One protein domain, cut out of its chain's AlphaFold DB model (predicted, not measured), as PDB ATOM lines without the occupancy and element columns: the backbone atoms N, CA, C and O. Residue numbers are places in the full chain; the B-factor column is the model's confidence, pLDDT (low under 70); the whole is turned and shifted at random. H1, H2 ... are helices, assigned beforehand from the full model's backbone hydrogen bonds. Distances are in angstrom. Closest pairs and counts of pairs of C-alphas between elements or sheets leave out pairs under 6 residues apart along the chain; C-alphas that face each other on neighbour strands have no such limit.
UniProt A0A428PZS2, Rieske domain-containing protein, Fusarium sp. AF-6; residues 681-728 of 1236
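What this domain is: This is residues 681 to 728 of the 1236 residues of the protein "Rieske domain-containing protein" of Fusarium sp. AF-6 (UniProt A0A428PZS2). One long helix, H1, makes a rod-like axis, and the chain turns round beyond its last residues and folds back, so that the shorter helix H2 packs aslant on the first part of H1. The turn, residues 701 to 707, sticks out at the far end. The printed part has 48 residues with two named helices, H1 then H2, and no named strand: all helix. It is loose, with a radius of gyration of the C-alphas of 12.3 A, and spans 41 by 15 by 12 A.

Where its parts are: H1, residues 681 to 701, runs 30.2 A from C-alpha 681 at (120.999, 62.506, 104.968) to C-alpha 701 at (103.684, 69.810, 81.359). H2, residues 716 to 727, measures 15.9 A and ends with C-alpha 727 at (118.238, 58.846, 107.280).

How they stand to each other: H1 touches H2 with residues 681 to 689 alone; the closest C-alphas, those of Glu 681 and Gly 727, are 5.1 A apart. They run opposite ways at a steep tilt of 49 degrees. In H1 and H2 every O i to N i+4 pair is within hydrogen-bond range.

The domain as a whole: The C-alphas farthest apart, those of Asn 705 and Arg 728, are 41.0 A apart. The printed part has no cut. The link from H1 to H2, residues 702 to 715, is long. Mean pLDDT of the printed part is 71.3; residues 681, 703 to 707, 714 and 722 to 728 are under 70.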
ATOM      1  N   GLU A 681     122.070  61.503 104.973       69.56
ATOM      2  CA  GLU A 681     120.999  62.506 104.968       69.56
ATOM      3  C   GLU A 681     121.226  63.576 103.884       69.56
ATOM      4  O   GLU A 681     120.295  63.903 103.143       69.56
ATOM      5  N   GLY A 682     122.463  64.053 103.699       70.94
ATOM      6  CA  GLY A 682     122.804  64.994 102.622       70.94
ATOM      7  C   GLY A 682     122.577  64.431 101.209       70.94
ATOM      8  O   GLY A 682     122.053  65.126 100.327       70.94
ATOM      9  N   ASP A 683     122.906  63.155 100.998       72.06
ATOM     10  CA  ASP A 683     122.673  62.459  99.729       72.06
ATOM     11  C   ASP A 683     121.174  62.266  99.446       72.06
ATOM     12  O   ASP A 683     120.713  62.515  98.328       72.06
ATOM     13  N   LEU A 684     120.397  61.864 100.459       71.31
ATOM     14  CA  LEU A 684     118.944  61.697 100.354       71.31
ATOM     15  C   LEU A 684     118.241  63.025 100.059       71.31
ATOM     16  O   LEU A 684     117.324  63.060  99.239       71.31
ATOM     17  N   PHE A 685     118.682  64.123 100.678       76.56
ATOM     18  CA  PHE A 685     118.126  65.451 100.414       76.56
ATOM     19  C   PHE A 685     118.305  65.862  98.955       76.56
ATOM     20  O   PHE A 685     117.355  66.315  98.308       76.56
ATOM     21  N   SER A 686     119.504  65.647  98.415       75.75
ATOM     22  CA  SER A 686     119.818  65.948  97.016       75.75
ATOM     23  C   SER A 686     119.004  65.074  96.055       75.75
ATOM     24  O   SER A 686     118.468  65.577  95.067       75.75
ATOM     25  N   PHE A 687     118.839  63.788  96.380       73.94
ATOM     26  CA  PHE A 687     118.027  62.849  95.603       73.94
ATOM     27  C   PHE A 687     116.545  63.240  95.556       73.94
ATOM     28  O   PHE A 687     115.985  63.401  94.471       73.94
ATOM     29  N   PHE A 688     115.908  63.463  96.711       74.19
ATOM     30  CA  PHE A 688     114.488  63.827  96.752       74.19
ATOM     31  C   PHE A 688     114.212  65.181  96.111       74.19
ATOM     32  O   PHE A 688     113.208  65.327  95.417       74.19
ATOM     33  N   SER A 689     115.115  66.148  96.285       78.75
ATOM     34  CA  SER A 689     114.995  67.452  95.631       78.75
ATOM     35  C   SER A 689     114.971  67.323  94.108       78.75
ATOM     36  O   SER A 689     114.168  67.983  93.450       78.75
ATOM     37  N   HIS A 690     115.804  66.447  93.542       77.19
ATOM     38  CA  HIS A 690     115.848  66.211  92.103       77.19
ATOM     39  C   HIS A 690     114.593  65.490  91.590       77.19
ATOM     40  O   HIS A 690     113.910  66.010  90.709       77.19
ATOM     41  N   GLU A 691     114.239  64.343  92.175       74.31
ATOM     42  CA  GLU A 691     113.105  63.524  91.718       74.31
ATOM     43  C   GLU A 691     111.764  64.257  91.838       74.31
ATOM     44  O   GLU A 691     110.957  64.257  90.907       74.31
ATOM     45  N   LEU A 692     111.527  64.951  92.955       79.94
ATOM     46  CA  LEU A 692     110.284  65.696  93.166       79.94
ATOM     47  C   LEU A 692     110.182  66.911  92.234       79.94
ATOM     48  O   LEU A 692     109.085  67.236  91.774       79.94
ATOM     49  N   THR A 693     111.315  67.529  91.877       80.31
ATOM     50  CA  THR A 693     111.356  68.585  90.852       80.31
ATOM     51  C   THR A 693     110.995  68.031  89.475       80.31
ATOM     52  O   THR A 693     110.192  68.639  88.767       80.31
ATOM     53  N   THR A 694     111.528  66.864  89.105       77.06
ATOM     54  CA  THR A 694     111.214  66.192  87.837       77.06
ATOM     55  C   THR A 694     109.736  65.801  87.759       77.06
ATOM     56  O   THR A 694     109.078  66.077  86.755       77.06
ATOM     57  N   ILE A 695     109.168  65.250  88.838       78.94
ATOM     58  CA  ILE A 695     107.734  64.929  88.934       78.94
ATOM     59  C   ILE A 695     106.878  66.189  88.760       78.94
ATOM     60  O   ILE A 695     105.923  66.174  87.984       78.94
ATOM     61  N   ARG A 696     107.242  67.294  89.423       84.94
ATOM     62  CA  ARG A 696     106.554  68.588  89.293       84.94
ATOM     63  C   ARG A 696     106.581  69.099  87.850       84.94
ATOM     64  O   ARG A 696     105.548  69.520  87.338       84.94
ATOM     65  N   LEU A 697     107.743  69.061  87.192       79.06
ATOM     66  CA  LEU A 697     107.897  69.507  85.802       79.06
ATOM     67  C   LEU A 697     107.049  68.659  84.842       79.06
ATOM     68  O   LEU A 697     106.329  69.218  84.017       79.06
ATOM     69  N   ASN A 698     107.064  67.335  85.005       79.38
ATOM     70  CA  ASN A 698     106.279  66.416  84.179       79.38
ATOM     71  C   ASN A 698     104.767  66.589  84.399       79.38
ATOM     72  O   ASN A 698     104.010  66.656  83.433       79.38
ATOM     73  N   TYR A 699     104.324  66.727  85.653       78.69
ATOM     74  CA  TYR A 699     102.923  66.997  85.987       78.69
ATOM     75  C   TYR A 699     102.447  68.324  85.379       78.69
ATOM     76  O   TYR A 699     101.425  68.359  84.693       78.69
ATOM     77  N   ASN A 700     103.228  69.398  85.541       82.12
ATOM     78  CA  ASN A 700     102.893  70.727  85.020       82.12
ATOM     79  C   ASN A 700     102.908  70.795  83.484       82.12
ATOM     80  O   ASN A 700     102.207  71.628  82.913       82.12
ATOM     81  N   ALA A 701     103.686  69.939  82.816       76.00
ATOM     82  CA  ALA A 701     103.684  69.810  81.359       76.00
ATOM     83  C   ALA A 701     102.484  68.998  80.827       76.00
ATOM     84  O   ALA A 701     102.108  69.154  79.667       76.00
ATOM     85  N   SER A 702     101.870  68.148  81.659       72.38
ATOM     86  CA  SER A 702     100.808  67.215  81.252       72.38
ATOM     87  C   SER A 702      99.388  67.808  81.195       72.38
ATOM     88  O   SER A 702      98.480  67.155  80.681       72.38
ATOM     89  N   LEU A 703      99.172  69.038  81.685       66.50
ATOM     90  CA  LEU A 703      97.843  69.656  81.785       66.50
ATOM     91  C   LEU A 703      97.749  70.959  80.965       66.50
ATOM     92  O   LEU A 703      98.453  71.918  81.279       66.50
ATOM     93  N   PRO A 704      96.849  71.050  79.961       53.09
ATOM     94  CA  PRO A 704      96.758  72.239  79.108       53.09
ATOM     95  C   PRO A 704      96.124  73.473  79.771       53.09
ATOM     96  O   PRO A 704      96.473  74.578  79.383       53.09
ATOM     97  N   ASN A 705      95.206  73.318  80.744       57.66
ATOM     98  CA  ASN A 705      94.395  74.420  81.312       57.66
ATOM     99  C   ASN A 705      94.016  74.231  82.809       57.66
ATOM    100  O   ASN A 705      92.941  74.649  83.233       57.66
ATOM    101  N   GLY A 706      94.859  73.578  83.619       58.34
ATOM    102  CA  GLY A 706      94.608  73.337  85.054       58.34
ATOM    103  C   GLY A 706      95.657  73.965  85.977       58.34
ATOM    104  O   GLY A 706      96.765  74.270  85.532       58.34
ATOM    105  N   GLU A 707      95.304  74.153  87.256       61.75
ATOM    106  CA  GLU A 707      96.191  74.680  88.309       61.75
ATOM    107  C   GLU A 707      97.521  73.909  88.358       61.75
ATOM    108  O   GLU A 707      97.559  72.694  88.570       61.75
ATOM    109  N   LYS A 708      98.626  74.629  88.132       78.12
ATOM    110  CA  LYS A 708      99.988  74.085  88.177       78.12
ATOM    111  C   LYS A 708     100.428  73.899  89.624       78.12
ATOM    112  O   LYS A 708     100.105  74.720  90.482       78.12
ATOM    113  N   LEU A 709     101.232  72.869  89.880       81.06
ATOM    114  CA  LEU A 709     101.929  72.748  91.157       81.06
ATOM    115  C   LEU A 709     102.865  73.955  91.329       81.06
ATOM    116  O   LEU A 709     103.593  74.284  90.380       81.06
ATOM    117  N   PRO A 710     102.847  74.612  92.502       78.38
ATOM    118  CA  PRO A 710     103.634  75.812  92.746       78.38
ATOM    119  C   PRO A 710     105.136  75.504  92.749       78.38
ATOM    120  O   PRO A 710     105.559  74.356  92.916       78.38
ATOM    121  N   GLU A 711     105.960  76.531  92.518       77.12
ATOM    122  CA  GLU A 711     107.405  76.342  92.368       77.12
ATOM    123  C   GLU A 711     108.068  75.764  93.621       77.12
ATOM    124  O   GLU A 711     109.063  75.047  93.537       77.12
ATOM    125  N   ASP A 712     107.503  76.035  94.784       77.38
ATOM    126  CA  ASP A 712     108.005  75.544  96.048       77.38
ATOM    127  C   ASP A 712     107.532  74.124  96.373       77.38
ATOM    128  O   ASP A 712     108.012  73.582  97.355       77.38
ATOM    129  N   TRP A 713     106.660  73.480  95.584       80.25
ATOM    130  CA  TRP A 713     106.135  72.144  95.895       80.25
ATOM    131  C   TRP A 713     107.211  71.040  95.820       80.25
ATOM    132  O   TRP A 713     107.936  70.972  94.824       80.25
ATOM    133  N   PRO A 714     107.286  70.117  96.809       63.53
ATOM    134  CA  PRO A 714     106.442  69.990  98.012       63.53
ATOM    135  C   PRO A 714     106.931  70.775  99.250       63.53
ATOM    136  O   PRO A 714     106.383  70.610 100.340       63.53
ATOM    137  N   GLY A 715     107.943  71.625  99.105       77.88
ATOM    138  CA  GLY A 715     108.500  72.510 100.130       77.88
ATOM    139  C   GLY A 715     109.792  71.952 100.708       77.88
ATOM    140  O   GLY A 715     109.875  70.758 101.004       77.88
ATOM    141  N   LYS A 716     110.799  72.808 100.938       77.81
ATOM    142  CA  LYS A 716     112.073  72.397 101.560       77.81
ATOM    143  C   LYS A 716     111.850  71.680 102.900       77.81
ATOM    144  O   LYS A 716     112.449  70.639 103.129       77.81
ATOM    145  N   SER A 717     110.918  72.164 103.725       76.12
ATOM    146  CA  SER A 717     110.578  71.535 105.012       76.12
ATOM    147  C   SER A 717     109.966  70.137 104.865       76.12
ATOM    148  O   SER A 717     110.160  69.287 105.732       76.12
ATOM    149  N   SER A 718     109.245  69.871 103.774       75.94
ATOM    150  CA  SER A 718     108.687  68.550 103.476       75.94
ATOM    151  C   SER A 718     109.776  67.578 103.045       75.94
ATOM    152  O   SER A 718     109.750  66.429 103.478       75.94
ATOM    153  N   ILE A 719     110.744  68.044 102.247       76.81
ATOM    154  CA  ILE A 719     111.919  67.259 101.845       76.81
ATOM    155  C   ILE A 719     112.804  66.984 103.063       76.81
ATOM    156  O   ILE A 719     113.126  65.827 103.302       76.81
ATOM    157  N   ASP A 720     113.101  67.993 103.890       73.94
ATOM    158  CA  ASP A 720     113.847  67.832 105.146       73.94
ATOM    159  C   ASP A 720     113.165  66.801 106.056       73.94
ATOM    160  O   ASP A 720     113.801  65.858 106.520       73.94
ATOM    161  N   ARG A 721     111.839  66.884 106.237       72.19
ATOM    162  CA  ARG A 721     111.073  65.873 106.987       72.19
ATOM    163  C   ARG A 721     111.151  64.478 106.365       72.19
ATOM    164  O   ARG A 721     111.159  63.497 107.108       72.19
ATOM    165  N   LEU A 722     111.163  64.375 105.036       62.81
ATOM    166  CA  LEU A 722     111.290  63.108 104.311       62.81
ATOM    167  C   LEU A 722     112.675  62.487 104.541       62.81
ATOM    168  O   LEU A 722     112.782  61.298 104.834       62.81
ATOM    169  N   VAL A 723     113.716  63.316 104.469       64.50
ATOM    170  CA  VAL A 723     115.124  62.954 104.653       64.50
ATOM    171  C   VAL A 723     115.401  62.558 106.094       64.50
ATOM    172  O   VAL A 723     115.935  61.481 106.318       64.50
ATOM    173  N   THR A 724     114.959  63.341 107.083       62.28
ATOM    174  CA  THR A 724     115.116  63.002 108.508       62.28
ATOM    175  C   THR A 724     114.385  61.706 108.872       62.28
ATOM    176  O   THR A 724     114.858  60.944 109.714       62.28
ATOM    177  N   ARG A 725     113.242  61.414 108.229       55.84
ATOM    178  CA  ARG A 725     112.527  60.137 108.408       55.84
ATOM    179  C   ARG A 725     113.230  58.950 107.742       55.84
ATOM    180  O   ARG A 725     113.060  57.838 108.225       55.84
ATOM    181  N   MET A 726     113.988  59.164 106.661       47.47
ATOM    182  CA  MET A 726     114.682  58.097 105.922       47.47
ATOM    183  C   MET A 726     116.159  57.904 106.300       47.47
ATOM    184  O   MET A 726     116.667  56.801 106.141       47.47
ATOM    185  N   GLY A 727     116.845  58.926 106.818       42.81
ATOM    186  CA  GLY A 727     118.238  58.846 107.280       42.81
ATOM    187  C   GLY A 727     118.408  58.145 108.633       42.81
ATOM    188  O   GLY A 727     119.475  57.619 108.933       42.81
ATOM    189  N   ARG A 728     117.339  58.062 109.436       41.75
ATOM    190  CA  ARG A 728     117.314  57.404 110.753       41.75
ATOM    191  C   ARG A 728     116.900  55.929 110.663       41.75
ATOM    192  O   ARG A 728     115.804  55.558 111.073       41.75
TER     193      ARG A 728